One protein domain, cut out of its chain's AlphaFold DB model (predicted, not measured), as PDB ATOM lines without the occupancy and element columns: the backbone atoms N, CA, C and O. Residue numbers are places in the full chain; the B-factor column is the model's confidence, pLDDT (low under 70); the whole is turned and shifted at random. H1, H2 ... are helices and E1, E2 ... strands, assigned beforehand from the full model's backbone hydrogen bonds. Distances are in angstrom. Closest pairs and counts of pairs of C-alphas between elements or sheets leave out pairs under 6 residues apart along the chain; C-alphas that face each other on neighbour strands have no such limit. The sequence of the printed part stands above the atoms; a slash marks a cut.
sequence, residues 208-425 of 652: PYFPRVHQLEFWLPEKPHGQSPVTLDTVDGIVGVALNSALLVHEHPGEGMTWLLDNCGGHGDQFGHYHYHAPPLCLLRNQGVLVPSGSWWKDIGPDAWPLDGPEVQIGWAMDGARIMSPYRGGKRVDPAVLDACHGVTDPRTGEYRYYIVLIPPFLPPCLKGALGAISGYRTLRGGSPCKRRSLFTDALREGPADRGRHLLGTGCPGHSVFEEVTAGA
ATOM      1  N   PRO A 208     148.339 204.415 171.481       53.97
ATOM      2  CA  PRO A 208     147.149 203.567 171.444       53.97
ATOM      3  C   PRO A 208     146.560 203.417 170.037       53.97
ATOM      4  O   PRO A 208     145.988 202.371 169.759       53.97
ATOM      5  N   TYR A 209     146.752 204.419 169.171       62.25
ATOM      6  CA  TYR A 209     146.315 204.422 167.773       62.25
ATOM      7  C   TYR A 209     147.265 203.667 166.835       62.25
ATOM      8  O   TYR A 209     146.940 203.475 165.665       62.25
ATOM      9  N   PHE A 210     148.440 203.239 167.316       68.12
ATOM     10  CA  PHE A 210     149.355 202.442 166.505       68.12
ATOM     11  C   PHE A 210     148.781 201.031 166.301       68.12
ATOM     12  O   PHE A 210     148.561 200.338 167.303       68.12
ATOM     13  N   PRO A 211     148.570 200.571 165.052       74.88
ATOM     14  CA  PRO A 211     147.920 199.292 164.821       74.88
ATOM     15  C   PRO A 211     148.672 198.068 165.336       74.88
ATOM     16  O   PRO A 211     149.905 198.019 165.386       74.88
ATOM     17  N   ARG A 212     147.902 197.051 165.717       74.81
ATOM     18  CA  ARG A 212     148.367 195.849 166.407       74.81
ATOM     19  C   ARG A 212     147.810 194.586 165.767       74.81
ATOM     20  O   ARG A 212     146.755 194.581 165.146       74.81
ATOM     21  N   VAL A 213     148.533 193.492 165.976       78.88
ATOM     22  CA  VAL A 213     148.091 192.141 165.651       78.88
ATOM     23  C   VAL A 213     146.987 191.754 166.632       78.88
ATOM     24  O   VAL A 213     147.256 191.521 167.813       78.88
ATOM     25  N   HIS A 214     145.764 191.653 166.122       80.50
ATOM     26  CA  HIS A 214     144.589 191.150 166.827       80.50
ATOM     27  C   HIS A 214     144.147 189.825 166.200       80.50
ATOM     28  O   HIS A 214     144.202 189.656 164.986       80.50
ATOM     29  N   GLN A 215     143.706 188.865 167.013       84.25
ATOM     30  CA  GLN A 215     143.143 187.610 166.506       84.25
ATOM     31  C   GLN A 215     141.670 187.844 166.168       84.25
ATOM     32  O   GLN A 215     140.811 187.704 167.033       84.25
ATOM     33  N   LEU A 216     141.404 188.289 164.938       87.19
ATOM     34  CA  LEU A 216     140.055 188.596 164.467       87.19
ATOM     35  C   LEU A 216     139.412 187.341 163.870       87.19
ATOM     36  O   LEU A 216     139.963 186.739 162.947       87.19
ATOM     37  N   GLU A 217     138.232 186.981 164.366       91.31
ATOM     38  CA  GLU A 217     137.417 185.882 163.841       91.31
ATOM     39  C   GLU A 217     136.081 186.437 163.343       91.31
ATOM     40  O   GLU A 217     135.427 187.202 164.052       91.31
ATOM     41  N   PHE A 218     135.651 186.032 162.150       91.56
ATOM     42  CA  PHE A 218     134.386 186.453 161.547       91.56
ATOM     43  C   PHE A 218     133.553 185.224 161.212       91.56
ATOM     44  O   PHE A 218     133.994 184.361 160.455       91.56
ATOM     45  N   TRP A 219     132.339 185.166 161.745       92.62
ATOM     46  CA  TRP A 219     131.387 184.078 161.551       92.62
ATOM     47  C   TRP A 219     130.238 184.579 160.683       92.62
ATOM     48  O   TRP A 219     129.236 185.086 161.188       92.62
ATOM     49  N   LEU A 220     130.433 184.493 159.369       92.25
ATOM     50  CA  LEU A 220     129.538 185.051 158.361       92.25
ATOM     51  C   LEU A 220     128.446 184.043 157.950       92.25
ATOM     52  O   LEU A 220     128.723 182.839 157.873       92.25
ATOM     53  N   PRO A 221     127.224 184.504 157.624       89.75
ATOM     54  CA  PRO A 221     126.199 183.675 156.997       89.75
ATOM     55  C   PRO A 221     126.657 183.078 155.662       89.75
ATOM     56  O   PRO A 221     127.580 183.567 155.013       89.75
ATOM     57  N   GLU A 222     125.968 182.029 155.215       79.94
ATOM     58  CA  GLU A 222     126.285 181.368 153.944       79.94
ATOM     59  C   GLU A 222     125.917 182.234 152.728       79.94
ATOM     60  O   GLU A 222     126.687 182.301 151.770       79.94
ATOM     61  N   LYS A 223     124.758 182.912 152.784       67.69
ATOM     62  CA  LYS A 223     124.289 183.921 151.817       67.69
ATOM     63  C   LYS A 223     123.295 184.893 152.474       67.69
ATOM     64  O   LYS A 223     122.413 184.426 153.201       67.69
ATOM     65  N   PRO A 224     123.331 186.198 152.154       62.75
ATOM     66  CA  PRO A 224     122.231 187.105 152.450       62.75
ATOM     67  C   PRO A 224     121.088 186.897 151.449       62.75
ATOM     68  O   PRO A 224     121.299 186.826 150.236       62.75
ATOM     69  N   HIS A 225     119.855 186.818 151.952       56.09
ATOM     70  CA  HIS A 225     118.664 186.605 151.130       56.09
ATOM     71  C   HIS A 225     117.513 187.522 151.554       56.09
ATOM     72  O   HIS A 225     116.740 187.188 152.450       56.09
ATOM     73  N   GLY A 226     117.386 188.659 150.859       59.50
ATOM     74  CA  GLY A 226     116.143 189.434 150.757       59.50
ATOM     75  C   GLY A 226     115.544 189.956 152.066       59.50
ATOM     76  O   GLY A 226     114.323 190.080 152.141       59.50
ATOM     77  N   GLN A 227     116.357 190.233 153.087       66.06
ATOM     78  CA  GLN A 227     115.868 190.799 154.345       66.06
ATOM     79  C   GLN A 227     115.818 192.334 154.257       66.06
ATOM     80  O   GLN A 227     116.380 192.953 153.347       66.06
ATOM     81  N   SER A 228     115.110 192.957 155.199       76.50
ATOM     82  CA  SER A 228     115.135 194.412 155.363       76.50
ATOM     83  C   SER A 228     116.559 194.898 155.663       76.50
ATOM     84  O   SER A 228     117.294 194.176 156.338       76.50
ATOM     85  N   PRO A 229     116.944 196.117 155.236       82.69
ATOM     86  CA  PRO A 229     118.189 196.743 155.663       82.69
ATOM     87  C   PRO A 229     118.368 196.723 157.188       82.69
ATOM     88  O   PRO A 229     117.475 197.145 157.926       82.69
ATOM     89  N   VAL A 230     119.526 196.249 157.636       84.69
ATOM     90  CA  VAL A 230     119.975 196.229 159.030       84.69
ATOM     91  C   VAL A 230     121.011 197.337 159.222       84.69
ATOM     92  O   VAL A 230     121.881 197.524 158.366       84.69
ATOM     93  N   THR A 231     120.915 198.075 160.330       81.88
ATOM     94  CA  THR A 231     121.875 199.126 160.695       81.88
ATOM     95  C   THR A 231     123.103 198.542 161.394       81.88
ATOM     96  O   THR A 231     123.047 197.489 162.038       81.88
ATOM     97  N   LEU A 232     124.238 199.226 161.259       83.44
ATOM     98  CA  LEU A 232     125.541 198.727 161.708       83.44
ATOM     99  C   LEU A 232     125.853 199.045 163.184       83.44
ATOM    100  O   LEU A 232     126.891 198.621 163.691       83.44
ATOM    101  N   ASP A 233     124.947 199.721 163.903       78.88
ATOM    102  CA  ASP A 233     125.107 200.099 165.323       78.88
ATOM    103  C   ASP A 233     125.444 198.899 166.220       78.88
ATOM    104  O   ASP A 233     126.216 198.994 167.171       78.88
ATOM    105  N   THR A 234     124.857 197.742 165.902       76.00
ATOM    106  CA  THR A 234     125.020 196.495 166.668       76.00
ATOM    107  C   THR A 234     126.396 195.839 166.498       76.00
ATOM    108  O   THR A 234     126.734 194.936 167.263       76.00
ATOM    109  N   VAL A 235     127.193 196.308 165.533       78.69
ATOM    110  CA  VAL A 235     128.527 195.801 165.171       78.69
ATOM    111  C   VAL A 235     129.563 196.933 165.057       78.69
ATOM    112  O   VAL A 235     130.484 196.850 164.255       78.69
ATOM    113  N   ASP A 236     129.414 198.007 165.843       80.75
ATOM    114  CA  ASP A 236     130.333 199.165 165.876       80.75
ATOM    115  C   ASP A 236     130.572 199.845 164.510       80.75
ATOM    116  O   ASP A 236     131.647 200.393 164.265       80.75
ATOM    117  N   GLY A 237     129.595 199.795 163.596       87.19
ATOM    118  CA  GLY A 237     129.745 200.349 162.244       87.19
ATOM    119  C   GLY A 237     130.515 199.457 161.261       87.19
ATOM    120  O   GLY A 237     130.733 199.855 160.113       87.19
ATOM    121  N   ILE A 238     130.923 198.251 161.675       91.50
ATOM    122  CA  ILE A 238     131.656 197.295 160.835       91.50
ATOM    123  C   ILE A 238     130.741 196.759 159.730       91.50
ATOM    124  O   ILE A 238     129.854 195.938 159.959       91.50
ATOM    125  N   VAL A 239     131.022 197.177 158.498       94.81
ATOM    126  CA  VAL A 239     130.426 196.634 157.272       94.81
ATOM    127  C   VAL A 239     130.911 195.205 157.031       94.81
ATOM    128  O   VAL A 239     130.163 194.359 156.541       94.81
ATOM    129  N   GLY A 240     132.174 194.924 157.363       94.69
ATOM    130  CA  GLY A 240     132.791 193.616 157.177       94.69
ATOM    131  C   GLY A 240     134.314 193.659 157.229       94.69
ATOM    132  O   GLY A 240     134.907 194.462 157.947       94.69
ATOM    133  N   VAL A 241     134.956 192.787 156.452       94.88
ATOM    134  CA  VAL A 241     136.411 192.603 156.461       94.88
ATOM    135  C   VAL A 241     136.992 192.517 155.052       94.88
ATOM    136  O   VAL A 241     136.454 191.849 154.165       94.88
ATOM    137  N   ALA A 242     138.107 193.210 154.841       94.56
ATOM    138  CA  ALA A 242     138.837 193.251 153.585       94.56
ATOM    139  C   ALA A 242     139.780 192.042 153.435       94.56
ATOM    140  O   ALA A 242     140.229 191.464 154.422       94.56
ATOM    141  N   LEU A 243     140.127 191.653 152.202       90.94
ATOM    142  CA  LEU A 243     140.915 190.433 151.931       90.94
ATOM    143  C   LEU A 243     142.315 190.417 152.587       90.94
ATOM    144  O   LEU A 243     142.872 189.346 152.823       90.94
ATOM    145  N   ASN A 244     142.860 191.587 152.934       86.00
ATOM    146  CA  ASN A 244     144.105 191.765 153.693       86.00
ATOM    147  C   ASN A 244     143.913 191.769 155.231       86.00
ATOM    148  O   ASN A 244     144.814 192.167 155.965       86.00
ATOM    149  N   SER A 245     142.752 191.320 155.711       88.12
ATOM    150  CA  SER A 245     142.320 191.223 157.114       88.12
ATOM    151  C   SER A 245     142.110 192.525 157.897       88.12
ATOM    152  O   SER A 245     141.778 192.467 159.081       88.12
ATOM    153  N   ALA A 246     142.227 193.686 157.248       89.12
ATOM    154  CA  ALA A 246     141.756 194.955 157.799       89.12
ATOM    155  C   ALA A 246     140.219 195.016 157.815       89.12
ATOM    156  O   ALA A 246     139.556 194.436 156.950       89.12
ATOM    157  N   LEU A 247     139.644 195.746 158.769       92.25
ATOM    158  CA  LEU A 247     138.193 195.941 158.841       92.25
ATOM    159  C   LEU A 247     137.707 196.983 157.823       92.25
ATOM    160  O   LEU A 247     138.458 197.859 157.391       92.25
ATOM    161  N   LEU A 248     136.428 196.888 157.469       94.31
ATOM    162  CA  LEU A 248     135.691 197.857 156.661       94.31
ATOM    163  C   LEU A 248     134.617 198.471 157.567       94.31
ATOM    164  O   LEU A 248     133.710 197.756 157.992       94.31
ATOM    165  N   VAL A 249     134.734 199.761 157.888       90.69
ATOM    166  CA  VAL A 249     133.883 200.471 158.861       90.69
ATOM    167  C   VAL A 249     133.252 201.674 158.171       90.69
ATOM    168  O   VAL A 249     133.966 202.519 157.651       90.69
ATOM    169  N   HIS A 250     131.921 201.743 158.127       84.62
ATOM    170  CA  HIS A 250     131.217 202.838 157.447       84.62
ATOM    171  C   HIS A 250     131.406 204.169 158.188       84.62
ATOM    172  O   HIS A 250     131.691 205.197 157.569       84.62
ATOM    173  N   GLU A 251     131.182 204.124 159.495       77.75
ATOM    174  CA  GLU A 251     131.279 205.217 160.451       77.75
ATOM    175  C   GLU A 251     131.442 204.610 161.848       77.75
ATOM    176  O   GLU A 251     131.119 203.439 162.056       77.75
ATOM    177  N   HIS A 252     131.913 205.380 162.824       65.00
ATOM    178  CA  HIS A 252     131.883 204.963 164.225       65.00
ATOM    179  C   HIS A 252     130.545 205.399 164.861       65.00
ATOM    180  O   HIS A 252     130.234 206.593 164.826       65.00
ATOM    181  N   PRO A 253     129.726 204.493 165.440       61.75
ATOM    182  CA  PRO A 253     128.399 204.851 165.947       61.75
ATOM    183  C   PRO A 253     128.430 205.950 167.018       61.75
ATOM    184  O   PRO A 253     128.954 205.761 168.115       61.75
ATOM    185  N   GLY A 254     127.838 207.105 166.699       55.56
ATOM    186  CA  GLY A 254     127.830 208.300 167.554       55.56
ATOM    187  C   GLY A 254     129.016 209.258 167.365       55.56
ATOM    188  O   GLY A 254     128.988 210.346 167.936       55.56
ATOM    189  N   GLU A 255     130.008 208.896 166.550       53.41
ATOM    190  CA  GLU A 255     131.172 209.728 166.192       53.41
ATOM    191  C   GLU A 255     131.200 210.089 164.689       53.41
ATOM    192  O   GLU A 255     131.711 211.146 164.324       53.41
ATOM    193  N   GLY A 256     130.596 209.263 163.825       63.28
ATOM    194  CA  GLY A 256     130.492 209.477 162.376       63.28
ATOM    195  C   GLY A 256     131.691 208.945 161.577       63.28
ATOM    196  O   GLY A 256     132.507 208.165 162.073       63.28
ATOM    197  N   MET A 257     131.786 209.340 160.303       60.06
ATOM    198  CA  MET A 257     132.963 209.082 159.461       60.06
ATOM    199  C   MET A 257     134.083 210.071 159.803       60.06
ATOM    200  O   MET A 257     133.879 211.285 159.773       60.06
ATOM    201  N   THR A 258     135.291 209.558 160.037       58.97
ATOM    202  CA  THR A 258     136.494 210.388 160.179       58.97
ATOM    203  C   THR A 258     137.203 210.607 158.843       58.97
ATOM    204  O   THR A 258     137.291 209.722 157.994       58.97
ATOM    205  N   TRP A 259     137.748 211.812 158.676       62.50
ATOM    206  CA  TRP A 259     138.485 212.259 157.488       62.50
ATOM    207  C   TRP A 259     140.014 212.242 157.673       62.50
ATOM    208  O   TRP A 259     140.768 212.692 156.797       62.50
ATOM    209  N   LEU A 260     140.478 211.715 158.812       61.16
ATOM    210  CA  LEU A 260     141.884 211.450 159.113       61.16
ATOM    211  C   LEU A 260     142.247 210.031 158.653       61.16
ATOM    212  O   LEU A 260     142.251 209.084 159.438       61.16
ATOM    213  N   LEU A 261     142.524 209.896 157.359       65.94
ATOM    214  CA  LEU A 261     142.855 208.628 156.710       65.94
ATOM    215  C   LEU A 261     144.277 208.676 156.148       65.94
ATOM    216  O   LEU A 261     144.740 209.725 155.697       65.94
ATOM    217  N   ASP A 262     144.957 207.534 156.156       65.44
ATOM    218  CA  ASP A 262     146.249 207.354 155.503       65.44
ATOM    219  C   ASP A 262     146.128 207.247 153.973       65.44
ATOM    220  O   ASP A 262     145.041 207.147 153.401       65.44
ATOM    221  N   ASN A 263     147.271 207.173 153.287       70.06
ATOM    222  CA  ASN A 263     147.350 207.052 151.825       70.06
ATOM    223  C   ASN A 263     146.867 205.670 151.298       70.06
ATOM    224  O   ASN A 263     147.105 205.340 150.134       70.06
ATOM    225  N   CYS A 264     146.218 204.855 152.138       74.06
ATOM    226  CA  CYS A 264     145.456 203.664 151.772       74.06
ATOM    227  C   CYS A 264     143.947 203.791 152.066       74.06
ATOM    228  O   CYS A 264     143.226 202.878 151.677       74.06
ATOM    229  N   GLY A 265     143.459 204.865 152.701       75.00
ATOM    230  CA  GLY A 265     142.044 205.084 153.031       75.00
ATOM    231  C   GLY A 265     141.607 204.610 154.429       75.00
ATOM    232  O   GLY A 265     140.410 204.394 154.646       75.00
ATOM    233  N   GLY A 266     142.545 204.402 155.364       77.50
ATOM    234  CA  GLY A 266     142.259 203.872 156.705       77.50
ATOM    235  C   GLY A 266     143.121 204.448 157.832       77.50
ATOM    236  O   GLY A 266     143.993 205.281 157.600       77.50
ATOM    237  N   HIS A 267     142.870 204.014 159.069       73.31
ATOM    238  CA  HIS A 267     143.650 204.377 160.263       73.31
ATOM    239  C   HIS A 267     143.486 203.329 161.382       73.31
ATOM    240  O   HIS A 267     142.768 202.343 161.222       73.31
ATOM    241  N   GLY A 268     144.178 203.523 162.512       76.62
ATOM    242  CA  GLY A 268     143.978 202.754 163.747       76.62
ATOM    243  C   GLY A 268     142.981 203.418 164.706       76.62
ATOM    244  O   GLY A 268     142.912 204.647 164.758       76.62
ATOM    245  N   ASP A 269     142.226 202.629 165.472       70.88
ATOM    246  CA  ASP A 269     141.387 203.104 166.588       70.88
ATOM    247  C   ASP A 269     142.166 203.195 167.925       70.88
ATOM    248  O   ASP A 269     143.345 202.857 167.998       70.88
ATOM    249  N   GLN A 270     141.512 203.597 169.025       70.50
ATOM    250  CA  GLN A 270     142.132 203.673 170.365       70.50
ATOM    251  C   GLN A 270     142.539 202.317 170.989       70.50
ATOM    252  O   GLN A 270     143.060 202.289 172.117       70.50
ATOM    253  N   PHE A 271     142.270 201.197 170.318       72.06
ATOM    254  CA  PHE A 271     142.575 199.838 170.763       72.06
ATOM    255  C   PHE A 271     143.694 199.188 169.924       72.06
ATOM    256  O   PHE A 271     144.344 198.260 170.413       72.06
ATOM    257  N   GLY A 272     143.983 199.736 168.739       70.88
ATOM    258  CA  GLY A 272     145.002 199.271 167.800       70.88
ATOM    259  C   GLY A 272     144.444 198.534 166.577       70.88
ATOM    260  O   GLY A 272     145.215 197.901 165.857       70.88
ATOM    261  N   HIS A 273     143.141 198.597 166.295       77.69
ATOM    262  CA  HIS A 273     142.560 197.958 165.112       77.69
ATOM    263  C   HIS A 273     142.694 198.859 163.883       77.69
ATOM    264  O   HIS A 273     142.092 199.933 163.830       77.69
ATOM    265  N   TYR A 274     143.442 198.413 162.869       82.56
ATOM    266  CA  TYR A 274     143.475 199.110 161.585       82.56
ATOM    267  C   TYR A 274     142.245 198.781 160.734       82.56
ATOM    268  O   TYR A 274     141.882 197.614 160.545       82.56
ATOM    269  N   HIS A 275     141.622 199.821 160.196       87.69
ATOM    270  CA  HIS A 275     140.377 199.722 159.452       87.69
ATOM    271  C   HIS A 275     140.256 200.834 158.402       87.69
ATOM    272  O   HIS A 275     140.839 201.909 158.538       87.69
ATOM    273  N   TYR A 276     139.505 200.557 157.339       89.44
ATOM    274  CA  TYR A 276     139.228 201.500 156.258       89.44
ATOM    275  C   TYR A 276     137.848 202.146 156.432       89.44
ATOM    276  O   TYR A 276     136.877 201.429 156.683       89.44
ATOM    277  N   HIS A 277     137.769 203.463 156.208       84.75
ATOM    278  CA  HIS A 277     136.511 204.215 156.013       84.75
ATOM    279  C   HIS A 277     136.294 204.610 154.542       84.75
ATOM    280  O   HIS A 277     135.168 204.870 154.123       84.75
ATOM    281  N   ALA A 278     137.367 204.650 153.744       85.62
ATOM    282  CA  ALA A 278     137.361 205.026 152.329       85.62
ATOM    283  C   ALA A 278     137.856 203.863 151.436       85.62
ATOM    284  O   ALA A 278     138.276 202.823 151.955       85.62
ATOM    285  N   PRO A 279     137.817 203.987 150.091       90.56
ATOM    286  CA  PRO A 279     138.300 202.955 149.177       90.56
ATOM    287  C   PRO A 279     139.733 202.505 149.509       90.56
ATOM    288  O   PRO A 279     140.630 203.350 149.532       90.56
ATOM    289  N   PRO A 280     139.986 201.199 149.743       89.06
ATOM    290  CA  PRO A 280     141.250 200.732 150.303       89.06
ATOM    291  C   PRO A 280     142.351 200.698 149.234       89.06
ATOM    292  O   PRO A 280     142.635 199.651 148.649       89.06
ATOM    293  N   LEU A 281     142.962 201.851 148.941       83.19
ATOM    294  CA  LEU A 281     143.788 202.092 147.743       83.19
ATOM    295  C   LEU A 281     144.919 201.076 147.586       83.19
ATOM    296  O   LEU A 281     145.197 200.612 146.484       83.19
ATOM    297  N   CYS A 282     145.554 200.701 148.692       78.44
ATOM    298  CA  CYS A 282     146.676 199.769 148.696       78.44
ATOM    299  C   CYS A 282     146.232 198.316 148.467       78.44
ATOM    300  O   CYS A 282     146.941 197.561 147.808       78.44
ATOM    301  N   LEU A 283     145.036 197.931 148.930       85.31
ATOM    302  CA  LEU A 283     144.443 196.638 148.586       85.31
ATOM    303  C   LEU A 283     144.004 196.616 147.119       85.31
ATOM    304  O   LEU A 283     144.339 195.682 146.400       85.31
ATOM    305  N   LEU A 284     143.306 197.660 146.668       88.19
ATOM    306  CA  LEU A 284     142.855 197.826 145.285       88.19
ATOM    307  C   LEU A 284     144.036 197.766 144.299       88.19
ATOM    308  O   LEU A 284     143.998 196.985 143.350       88.19
ATOM    309  N   ARG A 285     145.129 198.486 144.581       84.56
ATOM    310  CA  ARG A 285     146.380 198.441 143.805       84.56
ATOM    311  C   ARG A 285     146.986 197.034 143.761       84.56
ATOM    312  O   ARG A 285     147.389 196.582 142.694       84.56
ATOM    313  N   ASN A 286     146.996 196.316 144.886       79.94
ATOM    314  CA  ASN A 286     147.471 194.927 144.948       79.94
ATOM    315  C   ASN A 286     146.542 193.932 144.217       79.94
ATOM    316  O   ASN A 286     146.993 192.857 143.836       79.94
ATOM    317  N   GLN A 287     145.271 194.290 143.990       83.75
ATOM    318  CA  GLN A 287     144.315 193.564 143.137       83.75
ATOM    319  C   GLN A 287     144.356 194.023 141.660       83.75
ATOM    320  O   GLN A 287     143.489 193.651 140.874       83.75
ATOM    321  N   GLY A 288     145.340 194.840 141.263       83.25
ATOM    322  CA  GLY A 288     145.500 195.319 139.884       83.25
ATOM    323  C   GLY A 288     144.550 196.450 139.470       83.25
ATOM    324  O   GLY A 288     144.483 196.787 138.290       83.25
ATOM    325  N   VAL A 289     143.822 197.056 140.413       86.94
ATOM    326  CA  VAL A 289     142.991 198.241 140.153       86.94
ATOM    327  C   VAL A 289     143.893 199.472 140.050       86.94
ATOM    328  O   VAL A 289     144.746 199.704 140.910       86.94
ATOM    329  N   LEU A 290     143.683 200.295 139.021       82.06
ATOM    330  CA  LEU A 290     144.305 201.614 138.932       82.06
ATOM    331  C   LEU A 290     143.658 202.544 139.968       82.06
ATOM    332  O   LEU A 290     142.445 202.734 139.967       82.06
ATOM    333  N   VAL A 291     144.477 203.108 140.856       83.31
ATOM    334  CA  VAL A 291     144.046 203.987 141.952       83.31
ATOM    335  C   VAL A 291     144.815 205.309 141.904       83.31
ATOM    336  O   VAL A 291     145.997 205.291 141.539       83.31
ATOM    337  N   PRO A 292     144.209 206.437 142.312       72.06
ATOM    338  CA  PRO A 292     144.919 207.704 142.448       72.06
ATOM    339  C   PRO A 292     146.018 207.670 143.524       72.06
ATOM    340  O   PRO A 292     146.105 206.765 144.364       72.06
ATOM    341  N   SER A 293     146.870 208.692 143.492       62.50
ATOM    342  CA  SER A 293     147.883 208.996 144.505       62.50
ATOM    343  C   SER A 293     147.390 210.051 145.499       62.50
ATOM    344  O   SER A 293     146.656 210.958 145.120       62.50
ATOM    345  N   GLY A 294     147.864 209.980 146.746       56.88
ATOM    346  CA  GLY A 294     147.624 211.011 147.762       56.88
ATOM    347  C   GLY A 294     146.185 211.073 148.288       56.88
ATOM    348  O   GLY A 294     145.418 210.114 148.170       56.88
ATOM    349  N   SER A 295     145.843 212.218 148.878       60.22
ATOM    350  CA  SER A 295     144.594 212.502 149.598       60.22
ATOM    351  C   SER A 295     143.401 212.790 148.676       60.22
ATOM    352  O   SER A 295     142.591 213.667 148.960       60.22
ATOM    353  N   TRP A 296     143.261 212.046 147.573       65.00
ATOM    354  CA  TRP A 296     142.312 212.327 146.481       65.00
ATOM    355  C   TRP A 296     140.874 212.635 146.934       65.00
ATOM    356  O   TRP A 296     140.193 213.422 146.287       65.00
ATOM    357  N   TRP A 297     140.421 212.047 148.046       63.38
ATOM    358  CA  TRP A 297     139.087 212.243 148.622       63.38
ATOM    359  C   TRP A 297     138.856 213.640 149.226       63.38
ATOM    360  O   TRP A 297     137.720 213.959 149.568       63.38
ATOM    361  N   LYS A 298     139.912 214.452 149.369       57.47
ATOM    362  CA  LYS A 298     139.876 215.855 149.803       57.47
ATOM    363  C   LYS A 298     140.022 216.813 148.621       57.47
ATOM    364  O   LYS A 298     139.215 217.723 148.476       57.47
ATOM    365  N   ASP A 299     141.028 216.577 147.778       52.84
ATOM    366  CA  ASP A 299     141.577 217.633 146.912       52.84
ATOM    367  C   ASP A 299     141.074 217.576 145.455       52.84
ATOM    368  O   ASP A 299     141.031 218.593 144.769       52.84
ATOM    369  N   ILE A 300     140.713 216.382 144.964       63.31
ATOM    370  CA  ILE A 300     140.366 216.130 143.545       63.31
ATOM    371  C   ILE A 300     138.998 215.429 143.409       63.31
ATOM    372  O   ILE A 300     138.320 215.537 142.388       63.31
ATOM    373  N   GLY A 301     138.557 214.713 144.446       72.50
ATOM    374  CA  GLY A 301     137.296 213.981 144.460       72.50
ATOM    375  C   GLY A 301     137.293 212.736 143.553       72.50
ATOM    376  O   GLY A 301     138.352 212.207 143.194       72.50
ATOM    377  N   PRO A 302     136.106 212.218 143.180       83.88
ATOM    378  CA  PRO A 302     135.971 210.955 142.448       83.88
ATOM    379  C   PRO A 302     136.631 210.969 141.062       83.88
ATOM    380  O   PRO A 302     136.954 209.904 140.536       83.88
ATOM    381  N   ASP A 303     136.862 212.141 140.469       84.94
ATOM    382  CA  ASP A 303     137.437 212.285 139.126       84.94
ATOM    383  C   ASP A 303     138.967 212.128 139.085       84.94
ATOM    384  O   ASP A 303     139.550 212.032 138.007       84.94
ATOM    385  N   ALA A 304     139.606 211.934 140.246       81.31
ATOM    386  CA  ALA A 304     140.947 211.355 140.339       81.31
ATOM    387  C   ALA A 304     141.005 209.880 139.877       81.31
ATOM    388  O   ALA A 304     142.089 209.347 139.629       81.31
ATOM    389  N   TRP A 305     139.858 209.193 139.800       89.69
ATOM    390  CA  TRP A 305     139.774 207.784 139.419       89.69
ATOM    391  C   TRP A 305     139.464 207.600 137.931       89.69
ATOM    392  O   TRP A 305     138.544 208.245 137.417       89.69
ATOM    393  N   PRO A 306     140.124 206.642 137.252       89.00
ATOM    394  CA  PRO A 306     139.756 206.231 135.901       89.00
ATOM    395  C   PRO A 306     138.269 205.867 135.769       89.00
ATOM    396  O   PRO A 306     137.687 205.244 136.660       89.00
ATOM    397  N   LEU A 307     137.664 206.195 134.625       92.44
ATOM    398  CA  LEU A 307     136.282 205.806 134.293       92.44
ATOM    399  C   LEU A 307     136.132 204.299 134.008       92.44
ATOM    400  O   LEU A 307     135.023 203.763 134.075       92.44
ATOM    401  N   ASP A 308     137.244 203.625 133.715       93.50
ATOM    402  CA  ASP A 308     137.346 202.202 133.398       93.50
ATOM    403  C   ASP A 308     138.294 201.503 134.382       93.50
ATOM    404  O   ASP A 308     139.353 202.033 134.717       93.50
ATOM    405  N   GLY A 309     137.929 200.304 134.831       93.31
ATOM    406  CA  GLY A 309     138.698 199.535 135.809       93.31
ATOM    407  C   GLY A 309     138.087 198.156 136.091       93.31
ATOM    408  O   GLY A 309     136.915 197.925 135.783       93.31
ATOM    409  N   PRO A 310     138.862 197.203 136.635       94.12
ATOM    410  CA  PRO A 310     138.397 195.833 136.820       94.12
ATOM    411  C   PRO A 310     137.450 195.706 138.025       94.12
ATOM    412  O   PRO A 310     137.743 196.196 139.114       94.12
ATOM    413  N   GLU A 311     136.331 194.998 137.836       94.50
ATOM    414  CA  GLU A 311     135.435 194.573 138.921       94.50
ATOM    415  C   GLU A 311     136.108 193.435 139.709       94.50
ATOM    416  O   GLU A 311     136.195 192.305 139.229       94.50
ATOM    417  N   VAL A 312     136.597 193.734 140.915       95.00
ATOM    418  CA  VAL A 312     137.286 192.781 141.801       95.00
ATOM    419  C   VAL A 312     136.644 192.747 143.186       95.00
ATOM    420  O   VAL A 312     136.171 193.764 143.696       95.00
ATOM    421  N   GLN A 313     136.640 191.577 143.826       95.44
ATOM    422  CA  GLN A 313     136.249 191.469 145.232       95.44
ATOM    423  C   GLN A 313     137.369 192.036 146.116       95.44
ATOM    424  O   GLN A 313     138.529 191.662 145.967       95.44
ATOM    425  N   ILE A 314     137.014 192.903 147.064       94.88
ATOM    426  CA  ILE A 314     137.940 193.466 148.057       94.88
ATOM    427  C   ILE A 314     137.658 192.999 149.486       94.88
ATOM    428  O   ILE A 314     138.520 193.153 150.349       94.88
ATOM    429  N   GLY A 315     136.497 192.398 149.753       95.31
ATOM    430  CA  GLY A 315     136.156 191.908 151.086       95.31
ATOM    431  C   GLY A 315     134.880 191.078 151.147       95.31
ATOM    432  O   GLY A 315     134.260 190.765 150.125       95.31
ATOM    433  N   TRP A 316     134.491 190.738 152.369       95.50
ATOM    434  CA  TRP A 316     133.225 190.101 152.720       95.50
ATOM    435  C   TRP A 316     132.476 190.995 153.705       95.50
ATOM    436  O   TRP A 316     133.077 191.494 154.655       95.50
ATOM    437  N   ALA A 317     131.180 191.188 153.483       95.25
ATOM    438  CA  ALA A 317     130.297 191.883 154.408       95.25
ATOM    439  C   ALA A 317     129.911 190.986 155.594       95.25
ATOM    440  O   ALA A 317     129.935 189.758 155.485       95.25
ATOM    441  N   MET A 318     129.495 191.597 156.708       93.56
ATOM    442  CA  MET A 318     129.042 190.876 157.905       93.56
ATOM    443  C   MET A 318     127.844 189.949 157.635       93.56
ATOM    444  O   MET A 318     127.651 188.987 158.371       93.56
ATOM    445  N   ASP A 319     127.065 190.184 156.574       92.75
ATOM    446  CA  ASP A 319     125.935 189.341 156.157       92.75
ATOM    447  C   ASP A 319     126.300 188.216 155.159       92.75
ATOM    448  O   ASP A 319     125.427 187.470 154.707       92.75
ATOM    449  N   GLY A 320     127.585 188.080 154.816       92.12
ATOM    450  CA  GLY A 320     128.107 187.059 153.907       92.12
ATOM    451  C   GLY A 320     128.119 187.436 152.420       92.12
ATOM    452  O   GLY A 320     128.643 186.658 151.620       92.12
ATOM    453  N   ALA A 321     127.605 188.603 152.007       94.00
ATOM    454  CA  ALA A 321     127.791 189.064 150.626       94.00
ATOM    455  C   ALA A 321     129.230 189.533 150.355       94.00
ATOM    456  O   ALA A 321     130.018 189.836 151.254       94.00
ATOM    457  N   ARG A 322     129.580 189.605 149.068       95.19
ATOM    458  CA  ARG A 322     130.861 190.153 148.614       95.19
ATOM    459  C   ARG A 322     130.830 191.676 148.645       95.19
ATOM    460  O   ARG A 322     129.829 192.273 148.252       95.19
ATOM    461  N   ILE A 323     131.949 192.281 149.038       97.12
ATOM    462  CA  ILE A 323     132.210 193.712 148.857       97.12
ATOM    463  C   ILE A 323     133.187 193.857 147.687       97.12
ATOM    464  O   ILE A 323     134.274 193.271 147.699       97.12
ATOM    465  N   MET A 324     132.772 194.611 146.676       96.94
ATOM    466  CA  MET A 324     133.452 194.801 145.398       96.94
ATOM    467  C   MET A 324     134.097 196.190 145.309       96.94
ATOM    468  O   MET A 324     133.669 197.129 145.976       96.94
ATOM    469  N   SER A 325     135.114 196.307 144.456       95.81
ATOM    470  CA  SER A 325     135.753 197.548 143.986       95.81
ATOM    471  C   SER A 325     134.763 198.612 143.474       95.81
ATOM    472  O   SER A 325     133.652 198.247 143.091       95.81
ATOM    473  N   PRO A 326     135.174 199.888 143.298       96.19
ATOM    474  CA  PRO A 326     134.330 200.954 142.732       96.19
ATOM    475  C   PRO A 326     134.100 200.837 141.211       96.19
ATOM    476  O   PRO A 326     133.837 201.825 140.524       96.19
ATOM    477  N   TYR A 327     134.183 199.615 140.685       96.31
ATOM    478  CA  TYR A 327     134.032 199.250 139.285       96.31
ATOM    479  C   TYR A 327     133.065 198.074 139.150       96.31
ATOM    480  O   TYR A 327     133.168 197.100 139.898       96.31
ATOM    481  N   ARG A 328     132.153 198.157 138.176       93.88
ATOM    482  CA  ARG A 328     131.176 197.121 137.823       93.88
ATOM    483  C   ARG A 328     131.090 196.985 136.307       93.88
ATOM    484  O   ARG A 328     130.951 197.979 135.601       93.88
ATOM    485  N   GLY A 329     131.188 195.763 135.788       90.69
ATOM    486  CA  GLY A 329     131.177 195.499 134.344       90.69
ATOM    487  C   GLY A 329     132.280 196.228 133.560       90.69
ATOM    488  O   GLY A 329     132.099 196.500 132.377       90.69
ATOM    489  N   GLY A 330     133.389 196.582 134.220       92.25
ATOM    490  CA  GLY A 330     134.495 197.356 133.647       92.25
ATOM    491  C   GLY A 330     134.412 198.878 133.832       92.25
ATOM    492  O   GLY A 330     135.390 199.560 133.540       92.25
ATOM    493  N   LYS A 331     133.289 199.431 134.319       95.19
ATOM    494  CA  LYS A 331     133.061 200.885 134.448       95.19
ATOM    495  C   LYS A 331     132.956 201.348 135.897       95.19
ATOM    496  O   LYS A 331     132.473 200.605 136.748       95.19
ATOM    497  N   ARG A 332     133.390 202.588 136.156       94.81
ATOM    498  CA  ARG A 332     133.239 203.294 137.442       94.81
ATOM    499  C   ARG A 332     131.770 203.256 137.875       94.81
ATOM    500  O   ARG A 332     130.892 203.568 137.073       94.81
ATOM    501  N   VAL A 333     131.499 202.832 139.107       94.50
ATOM    502  CA  VAL A 333     130.124 202.634 139.592       94.50
ATOM    503  C   VAL A 333     129.414 203.975 139.767       94.50
ATOM    504  O   VAL A 333     129.894 204.848 140.486       94.50
ATOM    505  N   ASP A 334     128.248 204.102 139.140       90.81
ATOM    506  CA  ASP A 334     127.266 205.142 139.437       90.81
ATOM    507  C   ASP A 334     126.442 204.716 140.673       90.81
ATOM    508  O   ASP A 334     125.774 203.678 140.618       90.81
ATOM    509  N   PRO A 335     126.455 205.472 141.787       88.81
ATOM    510  CA  PRO A 335     125.630 205.166 142.954       88.81
ATOM    511  C   PRO A 335     124.127 205.074 142.642       88.81
ATOM    512  O   PRO A 335     123.417 204.338 143.322       88.81
ATOM    513  N   ALA A 336     123.635 205.746 141.592       89.88
ATOM    514  CA  ALA A 336     122.226 205.714 141.196       89.88
ATOM    515  C   ALA A 336     121.760 204.365 140.606       89.88
ATOM    516  O   ALA A 336     120.553 204.159 140.461       89.88
ATOM    517  N   VAL A 337     122.675 203.436 140.279       91.50
ATOM    518  CA  VAL A 337     122.326 202.055 139.869       91.50
ATOM    519  C   VAL A 337     122.478 201.019 140.992       91.50
ATOM    520  O   VAL A 337     122.314 199.820 140.748       91.50
ATOM    521  N   LEU A 338     122.793 201.468 142.208       94.12
ATOM    522  CA  LEU A 338     122.800 200.663 143.428       94.12
ATOM    523  C   LEU A 338     121.507 200.896 144.223       94.12
ATOM    524  O   LEU A 338     120.763 201.843 143.971       94.12
ATOM    525  N   ASP A 339     121.242 200.048 145.214       93.56
ATOM    526  CA  ASP A 339     120.255 200.363 146.243       93.56
ATOM    527  C   ASP A 339     120.853 201.162 147.418       93.56
ATOM    528  O   ASP A 339     122.053 201.435 147.472       93.56
ATOM    529  N   ALA A 340     120.003 201.537 148.378       92.00
ATOM    530  CA  ALA A 340     120.372 202.360 149.534       92.00
ATOM    531  C   ALA A 340     121.448 201.753 150.463       92.00
ATOM    532  O   ALA A 340     121.929 202.450 151.348       92.00
ATOM    533  N   CYS A 341     121.832 200.484 150.278       92.38
ATOM    534  CA  CYS A 341     122.956 199.851 150.968       92.38
ATOM    535  C   CYS A 341     124.193 199.695 150.058       92.38
ATOM    536  O   CYS A 341     125.067 198.889 150.353       92.38
ATOM    537  N   HIS A 342     124.263 200.407 148.929       95.12
ATOM    538  CA  HIS A 342     125.298 200.272 147.891       95.12
ATOM    539  C   HIS A 342     125.413 198.861 147.291       95.12
ATOM    540  O   HIS A 342     126.475 198.466 146.802       95.12
ATOM    541  N   GLY A 343     124.336 198.073 147.317       94.44
ATOM    542  CA  GLY A 343     124.325 196.745 146.716       94.44
ATOM    543  C   GLY A 343     123.408 196.627 145.508       94.44
ATOM    544  O   GLY A 343     122.525 197.451 145.269       94.44
ATOM    545  N   VAL A 344     123.646 195.588 144.713       93.25
ATOM    546  CA  VAL A 344     122.833 195.248 143.544       93.25
ATOM    547  C   VAL A 344     122.832 193.737 143.318       93.25
ATOM    548  O   VAL A 344     123.866 193.071 143.423       93.25
ATOM    549  N   THR A 345     121.662 193.189 142.985       91.75
ATOM    550  CA  THR A 345     121.524 191.794 142.549       91.75
ATOM    551  C   THR A 345     121.993 191.651 141.106       91.75
ATOM    552  O   THR A 345     121.502 192.334 140.206       91.75
ATOM    553  N   ASP A 346     122.920 190.734 140.862       87.56
ATOM    554  CA  ASP A 346     123.298 190.284 139.527       87.56
ATOM    555  C   ASP A 346     122.114 189.523 138.885       87.56
ATOM    556  O   ASP A 346     121.742 188.451 139.371       87.56
ATOM    557  N   PRO A 347     121.507 190.028 137.792       87.00
ATOM    558  CA  PRO A 347     120.305 189.434 137.209       87.00
ATOM    559  C   PRO A 347     120.562 188.100 136.488       87.00
ATOM    560  O   PRO A 347     119.607 187.454 136.067       87.00
ATOM    561  N   ARG A 348     121.828 187.685 136.311       87.94
ATOM    562  CA  ARG A 348     122.190 186.397 135.696       87.94
ATOM    563  C   ARG A 348     122.434 185.305 136.731       87.94
ATOM    564  O   ARG A 348     122.121 184.150 136.467       87.94
ATOM    565  N   THR A 349     123.017 185.656 137.877       87.31
ATOM    566  CA  THR A 349     123.400 184.690 138.926       87.31
ATOM    567  C   THR A 349     122.480 184.711 140.147       87.31
ATOM    568  O   THR A 349     122.505 183.774 140.942       87.31
ATOM    569  N   GLY A 350     121.679 185.769 140.322       88.19
ATOM    570  CA  GLY A 350     120.902 186.016 141.539       88.19
ATOM    571  C   GLY A 350     121.759 186.409 142.750       88.19
ATOM    572  O   GLY A 350     121.232 186.525 143.854       88.19
ATOM    573  N   GLU A 351     123.070 186.595 142.573       88.56
ATOM    574  CA  GLU A 351     123.997 186.961 143.643       88.56
ATOM    575  C   GLU A 351     123.890 188.460 143.947       88.56
ATOM    576  O   GLU A 351     124.044 189.301 143.062       88.56
ATOM    577  N   TYR A 352     123.640 188.799 145.208       91.94
ATOM    578  CA  TYR A 352     123.665 190.177 145.683       91.94
ATOM    579  C   TYR A 352     125.086 190.543 146.132       91.94
ATOM    580  O   TYR A 352     125.699 189.814 146.915       91.94
ATOM    581  N   ARG A 353     125.621 191.653 145.611       94.12
ATOM    582  CA  ARG A 353     126.981 192.138 145.896       94.12
ATOM    583  C   ARG A 353     126.939 193.614 146.273       94.12
ATOM    584  O   ARG A 353     126.228 194.382 145.626       94.12
ATOM    585  N   TYR A 354     127.727 193.993 147.272       96.50
ATOM    586  CA  TYR A 354     127.981 195.385 147.631       96.50
ATOM    587  C   TYR A 354     129.112 195.964 146.795       96.50
ATOM    588  O   TYR A 354     130.057 195.252 146.457       96.50
ATOM    589  N   TYR A 355     129.061 197.263 146.546       97.38
ATOM    590  CA  TYR A 355     130.135 198.023 145.922       97.38
ATOM    591  C   TYR A 355     130.555 199.128 146.879       97.38
ATOM    592  O   TYR A 355     129.722 199.735 147.550       97.38
ATOM    593  N   ILE A 356     131.854 199.389 146.941       96.00
ATOM    594  CA  ILE A 356     132.329 200.662 147.478       96.00
ATOM    595  C   ILE A 356     132.173 201.736 146.402       96.00
ATOM    596  O   ILE A 356     132.261 201.445 145.209       96.00
ATOM    597  N   VAL A 357     131.936 202.974 146.812       94.31
ATOM    598  CA  VAL A 357     131.721 204.112 145.912       94.31
ATOM    599  C   VAL A 357     132.759 205.203 146.170       94.31
ATOM    600  O   VAL A 357     133.515 205.154 147.138       94.31
ATOM    601  N   LEU A 358     132.850 206.164 145.250       91.81
ATOM    602  CA  LEU A 358     133.890 207.204 145.241       91.81
ATOM    603  C   LEU A 358     133.419 208.558 145.791       91.81
ATOM    604  O   LEU A 358     134.162 209.534 145.749       91.81
ATOM    605  N   ILE A 359     132.197 208.602 146.316       86.25
ATOM    606  CA  ILE A 359     131.625 209.721 147.068       86.25
ATOM    607  C   ILE A 359     131.121 209.196 148.422       86.25
ATOM    608  O   ILE A 359     130.809 208.008 148.510       86.25
ATOM    609  N   PRO A 360     131.028 210.025 149.474       83.94
ATOM    610  CA  PRO A 360     130.476 209.591 150.754       83.94
ATOM    611  C   PRO A 360     128.994 209.174 150.659       83.94
ATOM    612  O   PRO A 360     128.233 209.838 149.951       83.94
ATOM    613  N   PRO A 361     128.560 208.138 151.404       87.50
ATOM    614  CA  PRO A 361     129.399 207.242 152.197       87.50
ATOM    615  C   PRO A 361     130.186 206.283 151.291       87.50
ATOM    616  O   PRO A 361     129.621 205.651 150.410       87.50
ATOM    617  N   PHE A 362     131.499 206.148 151.490       90.69
ATOM    618  CA  PHE A 362     132.324 205.347 150.574       90.69
ATOM    619  C   PHE A 362     132.064 203.836 150.677       90.69
ATOM    620  O   PHE A 362     132.215 203.103 149.699       90.69
ATOM    621  N   LEU A 363     131.697 203.365 151.870       94.06
ATOM    622  CA  LEU A 363     131.379 201.970 152.164       94.06
ATOM    623  C   LEU A 363     129.854 201.791 152.334       94.06
ATOM    624  O   LEU A 363     129.160 202.768 152.616       94.06
ATOM    625  N   PRO A 364     129.311 200.571 152.149       94.12
ATOM    626  CA  PRO A 364     127.896 200.258 152.380       94.12
ATOM    627  C   PRO A 364     127.367 200.745 153.745       94.12
ATOM    628  O   PRO A 364     127.884 200.305 154.772       94.12
ATOM    629  N   PRO A 365     126.323 201.599 153.790       91.44
ATOM    630  CA  PRO A 365     125.809 202.152 155.044       91.44
ATOM    631  C   PRO A 365     124.856 201.212 155.801       91.44
ATOM    632  O   PRO A 365     124.509 201.451 156.956       91.44
ATOM    633  N   CYS A 366     124.414 200.133 155.156       92.12
ATOM    634  CA  CYS A 366     123.538 199.113 155.721       92.12
ATOM    635  C   CYS A 366     123.787 197.758 155.051       92.12
ATOM    636  O   CYS A 366     124.485 197.684 154.040       92.12
ATOM    637  N   LEU A 367     123.207 196.686 155.599       92.94
ATOM    638  CA  LEU A 367     123.316 195.327 155.049       92.94
ATOM    639  C   LEU A 367     121.932 194.663 154.892       92.94
ATOM    640  O   LEU A 367     121.009 194.972 155.636       92.94
ATOM    641  N   LYS A 368     121.766 193.774 153.903       90.19
ATOM    642  CA  LYS A 368     120.492 193.139 153.486       90.19
ATOM    643  C   LYS A 368     120.275 191.720 154.006       90.19
ATOM    644  O   LYS A 368     119.216 191.138 153.761       90.19
ATOM    645  N   GLY A 369     121.277 191.111 154.628       87.25
ATOM    646  CA  GLY A 369     121.130 189.841 155.332       87.25
ATOM    647  C   GLY A 369     121.245 189.997 156.844       87.25
ATOM    648  O   GLY A 369     121.600 191.054 157.361       87.25
ATOM    649  N   ALA A 370     120.966 188.904 157.550       87.50
ATOM    650  CA  ALA A 370     121.233 188.812 158.977       87.50
ATOM    651  C   ALA A 370     122.739 188.969 159.234       87.50
ATOM    652  O   ALA A 370     123.546 188.357 158.536       87.50
ATOM    653  N   LEU A 371     123.115 189.761 160.235       89.56
ATOM    654  CA  LEU A 371     124.520 189.971 160.572       89.56
ATOM    655  C   LEU A 371     125.131 188.706 161.190       89.56
ATOM    656  O   LEU A 371     124.536 188.066 162.059       89.56
ATOM    657  N   GLY A 372     126.339 188.371 160.744       89.69
ATOM    658  CA  GLY A 372     127.238 187.434 161.402       89.69
ATOM    659  C   GLY A 372     127.867 188.015 162.671       89.69
ATOM    660  O   GLY A 372     127.587 189.145 163.071       89.69
ATOM    661  N   ALA A 373     128.753 187.244 163.299       89.19
ATOM    662  CA  ALA A 373     129.465 187.658 164.509       89.19
ATOM    663  C   ALA A 373     130.942 187.977 164.230       89.19
ATOM    664  O   ALA A 373     131.561 187.360 163.364       89.19
ATOM    665  N   ILE A 374     131.511 188.901 165.007       88.19
ATOM    666  CA  ILE A 374     132.947 189.203 165.044       88.19
ATOM    667  C   ILE A 374     133.502 188.958 166.455       88.19
ATOM    668  O   ILE A 374     132.869 189.308 167.453       88.19
ATOM    669  N   SER A 375     134.690 188.360 166.536       86.81
ATOM    670  CA  SER A 375     135.474 188.161 167.760       86.81
ATOM    671  C   SER A 375     136.835 188.883 167.650       86.81
ATOM    672  O   SER A 375     137.200 189.403 166.595       86.81
ATOM    673  N   GLY A 376     137.561 189.020 168.764       77.38
ATOM    674  CA  GLY A 376     138.869 189.696 168.816       77.38
ATOM    675  C   GLY A 376     138.834 191.232 168.855       77.38
ATOM    676  O   GLY A 376     139.582 191.823 169.632       77.38
ATOM    677  N   TYR A 377     137.927 191.877 168.112       75.69
ATOM    678  CA  TYR A 377     137.842 193.345 167.937       75.69
ATOM    679  C   TYR A 377     137.538 194.176 169.210       75.69
ATOM    680  O   TYR A 377     137.583 195.400 169.199       75.69
ATOM    681  N   ARG A 378     137.240 193.551 170.354       66.00
ATOM    682  CA  ARG A 378     137.140 194.260 171.651       66.00
ATOM    683  C   ARG A 378     138.196 193.819 172.668       66.00
ATOM    684  O   ARG A 378     138.019 194.000 173.872       66.00
ATOM    685  N   THR A 379     139.283 193.197 172.210       55.50
ATOM    686  CA  THR A 379     140.405 192.831 173.086       55.50
ATOM    687  C   THR A 379     141.277 194.050 173.401       55.50
ATOM    688  O   THR A 379     141.403 194.978 172.608       55.50
ATOM    689  N   LEU A 380     141.849 194.079 174.609       51.50
ATOM    690  CA  LEU A 380     142.682 195.194 175.071       51.50
ATOM    691  C   LEU A 380     143.978 195.326 174.250       51.50
ATOM    692  O   LEU A 380     144.416 194.373 173.607       51.50
ATOM    693  N   ARG A 381     144.642 196.485 174.381       53.91
ATOM    694  CA  ARG A 381     145.881 196.929 173.692       53.91
ATOM    695  C   ARG A 381     147.116 196.000 173.797       53.91
ATOM    696  O   ARG A 381     148.203 196.396 173.395       53.91
ATOM    697  N   GLY A 382     146.985 194.785 174.333       53.84
ATOM    698  CA  GLY A 382     148.047 193.778 174.457       53.84
ATOM    699  C   GLY A 382     148.427 193.067 173.150       53.84
ATOM    700  O   GLY A 382     149.340 192.241 173.153       53.84
ATOM    701  N   GLY A 383     147.766 193.378 172.027       65.38
ATOM    702  CA  GLY A 383     148.246 192.984 170.703       65.38
ATOM    703  C   GLY A 383     149.650 193.545 170.442       65.38
ATOM    704  O   GLY A 383     149.943 194.702 170.762       65.38
ATOM    705  N   SER A 384     150.538 192.733 169.862       68.88
ATOM    706  CA  SER A 384     151.855 193.217 169.418       68.88
ATOM    707  C   SER A 384     151.679 194.248 168.299       68.88
ATOM    708  O   SER A 384     150.824 194.017 167.449       68.88
ATOM    709  N   PRO A 385     152.484 195.325 168.225       69.19
ATOM    710  CA  PRO A 385     152.472 196.244 167.084       69.19
ATOM    711  C   PRO A 385     152.530 195.500 165.742       69.19
ATOM    712  O   PRO A 385     153.271 194.515 165.629       69.19
ATOM    713  N   CYS A 386     151.770 195.954 164.740       69.69
ATOM    714  CA  CYS A 386     151.881 195.442 163.375       69.69
ATOM    715  C   CYS A 386     153.335 195.577 162.896       69.69
ATOM    716  O   CYS A 386     153.987 196.592 163.137       69.69
ATOM    717  N   LYS A 387     153.858 194.538 162.237       64.94
ATOM    718  CA  LYS A 387     155.248 194.484 161.760       64.94
ATOM    719  C   LYS A 387     155.285 194.250 160.262       64.94
ATOM    720  O   LYS A 387     154.479 193.476 159.751       64.94
ATOM    721  N   ARG A 388     156.305 194.801 159.600       53.28
ATOM    722  CA  ARG A 388     156.687 194.467 158.222       53.28
ATOM    723  C   ARG A 388     156.824 192.947 158.045       53.28
ATOM    724  O   ARG A 388     157.823 192.337 158.427       53.28
ATOM    725  N   ARG A 389     155.802 192.341 157.448       47.00
ATOM    726  CA  ARG A 389     155.822 191.012 156.830       47.00
ATOM    727  C   ARG A 389     155.376 191.149 155.378       47.00
ATOM    728  O   ARG A 389     154.881 192.197 154.969       47.00
ATOM    729  N   SER A 390     155.624 190.117 154.579       40.00
ATOM    730  CA  SER A 390     155.292 190.113 153.152       40.00
ATOM    731  C   SER A 390     153.811 190.408 152.909       40.00
ATOM    732  O   SER A 390     152.962 189.904 153.638       40.00
ATOM    733  N   LEU A 391     153.506 191.126 151.823       44.94
ATOM    734  CA  LEU A 391     152.173 191.621 151.428       44.94
ATOM    735  C   LEU A 391     151.042 190.562 151.326       44.94
ATOM    736  O   LEU A 391     149.902 190.927 151.061       44.94
ATOM    737  N   PHE A 392     151.345 189.274 151.534       41.75
ATOM    738  CA  PHE A 392     150.431 188.133 151.413       41.75
ATOM    739  C   PHE A 392     150.456 187.131 152.590       41.75
ATOM    740  O   PHE A 392     149.666 186.191 152.578       41.75
ATOM    741  N   THR A 393     151.305 187.278 153.620       46.78
ATOM    742  CA  THR A 393     151.332 186.301 154.742       46.78
ATOM    743  C   THR A 393     150.104 186.370 155.646       46.78
ATOM    744  O   THR A 393     149.748 185.375 156.283       46.78
ATOM    745  N   ASP A 394     149.460 187.530 155.691       56.81
ATOM    746  CA  ASP A 394     148.472 187.907 156.704       56.81
ATOM    747  C   ASP A 394     147.098 188.226 156.068       56.81
ATOM    748  O   ASP A 394     146.259 188.913 156.646       56.81
ATOM    749  N   ALA A 395     146.866 187.695 154.860       67.38
ATOM    750  CA  ALA A 395     145.562 187.663 154.202       67.38
ATOM    751  C   ALA A 395     144.549 186.798 154.976       67.38
ATOM    752  O   ALA A 395     144.936 185.907 155.740       67.38
ATOM    753  N   LEU A 396     143.253 187.038 154.743       82.38
ATOM    754  CA  LEU A 396     142.173 186.264 155.363       82.38
ATOM    755  C   LEU A 396     142.297 184.767 155.068       82.38
ATOM    756  O   LEU A 396     142.486 184.356 153.923       82.38
ATOM    757  N   ARG A 397     142.132 183.951 156.111       85.25
ATOM    758  CA  ARG A 397     142.172 182.485 156.032       85.25
ATOM    759  C   ARG A 397     140.802 181.918 156.369       85.25
ATOM    760  O   ARG A 397     140.143 182.427 157.270       85.25
ATOM    761  N   GLU A 398     140.381 180.861 155.685       87.12
ATOM    762  CA  GLU A 398     139.174 180.132 156.084       87.12
ATOM    763  C   GLU A 398     139.470 179.310 157.349       87.12
ATOM    764  O   GLU A 398     140.444 178.556 157.404       87.12
ATOM    765  N   GLY A 399     138.651 179.500 158.383       81.44
ATOM    766  CA  GLY A 399     138.627 178.661 159.577       81.44
ATOM    767  C   GLY A 399     137.632 177.502 159.426       81.44
ATOM    768  O   GLY A 399     136.828 177.494 158.492       81.44
ATOM    769  N   PRO A 400     137.637 176.516 160.342       79.81
ATOM    770  CA  PRO A 400     136.610 175.477 160.359       79.81
ATOM    771  C   PRO A 400     135.231 176.098 160.632       79.81
ATOM    772  O   PRO A 400     135.091 176.909 161.549       79.81
ATOM    773  N   ALA A 401     134.223 175.706 159.848       76.06
ATOM    774  CA  ALA A 401     132.849 176.191 159.955       76.06
ATOM    775  C   ALA A 401     131.846 175.050 159.726       76.06
ATOM    776  O   ALA A 401     131.897 174.384 158.695       76.06
ATOM    777  N   ASP A 402     130.901 174.867 160.653       68.44
ATOM    778  CA  ASP A 402     129.819 173.878 160.503       68.44
ATOM    779  C   ASP A 402     128.706 174.363 159.555       68.44
ATOM    780  O   ASP A 402     127.979 173.558 158.970       68.44
ATOM    781  N   ARG A 403     128.550 175.691 159.426       73.44
ATOM    782  CA  ARG A 403     127.648 176.402 158.504       73.44
ATOM    783  C   ARG A 403     128.212 177.783 158.185       73.44
ATOM    784  O   ARG A 403     128.901 178.369 159.019       73.44
ATOM    785  N   GLY A 404     127.849 178.334 157.029       83.56
ATOM    786  CA  GLY A 404     128.300 179.665 156.627       83.56
ATOM    787  C   GLY A 404     129.800 179.713 156.342       83.56
ATOM    788  O   GLY A 404     130.343 178.818 155.697       83.56
ATOM    789  N   ARG A 405     130.462 180.784 156.781       89.94
ATOM    790  CA  ARG A 405     131.856 181.089 156.448       89.94
ATOM    791  C   ARG A 405     132.588 181.647 157.667       89.94
ATOM    792  O   ARG A 405     132.304 182.756 158.106       89.94
ATOM    793  N   HIS A 406     133.556 180.890 158.179       92.50
ATOM    794  CA  HIS A 406     134.471 181.342 159.227       92.50
ATOM    795  C   HIS A 406     135.737 181.920 158.583       92.50
ATOM    796  O   HIS A 406     136.404 181.231 157.809       92.50
ATOM    797  N   LEU A 407     136.069 183.177 158.879       92.44
ATOM    798  CA  LEU A 407     137.292 183.839 158.419       92.44
ATOM    799  C   LEU A 407     138.165 184.236 159.610       92.44
ATOM    800  O   LEU A 407     137.664 184.743 160.609       92.44
ATOM    801  N   LEU A 408     139.472 184.045 159.464       89.44
ATOM    802  CA  LEU A 408     140.503 184.383 160.439       89.44
ATOM    803  C   LEU A 408     141.410 185.479 159.868       89.44
ATOM    804  O   LEU A 408     141.867 185.379 158.726       89.44
ATOM    805  N   GLY A 409     141.679 186.511 160.668       87.81
ATOM    806  CA  GLY A 409     142.441 187.699 160.284       87.81
ATOM    807  C   GLY A 409     143.370 188.215 161.386       87.81
ATOM    808  O   GLY A 409     143.247 187.821 162.545       87.81
ATOM    809  N   THR A 410     144.311 189.095 161.023       84.56
ATOM    810  CA  THR A 410     145.293 189.676 161.961       84.56
ATOM    811  C   THR A 410     145.027 191.142 162.308       84.56
ATOM    812  O   THR A 410     145.651 191.667 163.229       84.56
ATOM    813  N   GLY A 411     144.177 191.835 161.539       80.94
ATOM    814  CA  GLY A 411     144.014 193.290 161.613       80.94
ATOM    815  C   GLY A 411     145.205 194.090 161.060       80.94
ATOM    816  O   GLY A 411     145.129 195.313 161.003       80.94
ATOM    817  N   CYS A 412     146.285 193.429 160.622       77.94
ATOM    818  CA  CYS A 412     147.501 194.054 160.103       77.94
ATOM    819  C   CYS A 412     147.643 193.809 158.590       77.94
ATOM    820  O   CYS A 412     148.275 192.825 158.191       77.94
ATOM    821  N   PRO A 413     147.112 194.687 157.721       73.06
ATOM    822  CA  PRO A 413     147.402 194.611 156.294       73.06
ATOM    823  C   PRO A 413     148.874 194.947 156.012       73.06
ATOM    824  O   PRO A 413     149.496 195.728 156.728       73.06
ATOM    825  N   GLY A 414     149.444 194.414 154.930       64.50
ATOM    826  CA  GLY A 414     150.792 194.799 154.499       64.50
ATOM    827  C   GLY A 414     150.830 196.255 154.016       64.50
ATOM    828  O   GLY A 414     150.351 196.547 152.921       64.50
ATOM    829  N   HIS A 415     151.380 197.164 154.828       62.00
ATOM    830  CA  HIS A 415     151.387 198.609 154.576       62.00
ATOM    831  C   HIS A 415     152.628 199.302 155.176       62.00
ATOM    832  O   HIS A 415     153.129 198.897 156.224       62.00
ATOM    833  N   SER A 416     153.094 200.385 154.538       52.06
ATOM    834  CA  SER A 416     154.288 201.143 154.937       52.06
ATOM    835  C   SER A 416     154.179 201.945 156.241       52.06
ATOM    836  O   SER A 416     155.200 202.349 156.775       52.06
ATOM    837  N   VAL A 417     152.987 202.119 156.830       48.09
ATOM    838  CA  VAL A 417     152.874 202.640 158.217       48.09
ATOM    839  C   VAL A 417     153.327 201.599 159.264       48.09
ATOM    840  O   VAL A 417     153.532 201.938 160.425       48.09
ATOM    841  N   PHE A 418     153.548 200.337 158.871       50.53
ATOM    842  CA  PHE A 418     154.050 199.265 159.751       50.53
ATOM    843  C   PHE A 418     155.513 198.891 159.463       50.53
ATOM    844  O   PHE A 418     155.980 197.807 159.836       50.53
ATOM    845  N   GLU A 419     156.243 199.768 158.772       47.03
ATOM    846  CA  GLU A 419     157.662 199.589 158.484       47.03
ATOM    847  C   GLU A 419     158.528 200.128 159.633       47.03
ATOM    848  O   GLU A 419     158.322 201.222 160.140       47.03
ATOM    849  N   GLU A 420     159.479 199.301 160.070       39.19
ATOM    850  CA  GLU A 420     160.670 199.666 160.861       39.19
ATOM    851  C   GLU A 420     160.463 200.376 162.221       39.19
ATOM    852  O   GLU A 420     161.424 200.834 162.837       39.19
ATOM    853  N   VAL A 421     159.252 200.318 162.789       34.25
ATOM    854  CA  VAL A 421     158.970 200.717 164.185       34.25
ATOM    855  C   VAL A 421     159.501 199.677 165.189       34.25
ATOM    856  O   VAL A 421     158.762 198.889 165.791       34.25
ATOM    857  N   THR A 422     160.815 199.668 165.405       30.91
ATOM    858  CA  THR A 422     161.467 198.901 166.479       30.91
ATOM    859  C   THR A 422     161.257 199.564 167.839       30.91
ATOM    860  O   THR A 422     162.101 200.306 168.326       30.91
ATOM    861  N   ALA A 423     160.125 199.253 168.477       34.72
ATOM    862  CA  ALA A 423     159.792 199.674 169.845       34.72
ATOM    863  C   ALA A 423     159.806 201.204 170.063       34.72
ATOM    864  O   ALA A 423     160.387 201.701 171.024       34.72
ATOM    865  N   GLY A 424     159.128 201.942 169.179       31.25
ATOM    866  CA  GLY A 424     158.909 203.386 169.331       31.25
ATOM    867  C   GLY A 424     160.057 204.281 168.858       31.25
ATOM    868  O   GLY A 424     159.923 205.493 168.948       31.25
ATOM    869  N   ALA A 425     161.142 203.711 168.324       24.92
ATOM    870  CA  ALA A 425     162.225 204.455 167.684       24.92
ATOM    871  C   ALA A 425     162.553 203.866 166.293       24.92
ATOM    872  O   ALA A 425     162.636 202.635 166.164       24.92
TER     873      ALA A 425
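What this domain is: This is residues 208 to 425 of the 652 residues of the protein "Hypothetical protein" of Symbiodinium sp. KB8 (UniProt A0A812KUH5). Little regular structure: loops surround a curled sheet, E4-E5-E3-E2-E6-E7-E9-E8, mixed, beside an antiparallel sheet, E10-E1-E11, with H3 and H4 far out. The printed part has 218 residues, 60 in named elements of mixed class: four helices and eleven strands. It is compact, radius of gyration of the C-alphas 16.5 A, spanning 52 by 44 by 34 A.

Where its parts are: E1, residues 216-220, begins at C-alpha (140.055, 188.596, 164.467). Then come H1 232-235, E2 238-242, E3 247-249, E4 266-268, E5 274-276, H2 281-286, H3 296-299, H4 301-304, E6 313-317, E7 322-324, E8 343-345, E9 352-355, E10 373-375 and E11 405-409, 13.1 A long, ending at (142.441, 187.699, 160.284).

How they stand to each other: E2 and E6 are antiparallel, N 241 and O 316 within hydrogen-bond range at 2.9 A. H1 and H2 only graze the larger sheet. H2 has every O i to N i+4 pair within range. H3 and H4 are close but not clearly touching, closest C-alphas 296 and 304, 6.4 A.

The domain as a whole: The printed part has no cut. E10 to E11 is a long link. Residues 378-395, among others, are under pLDDT 70.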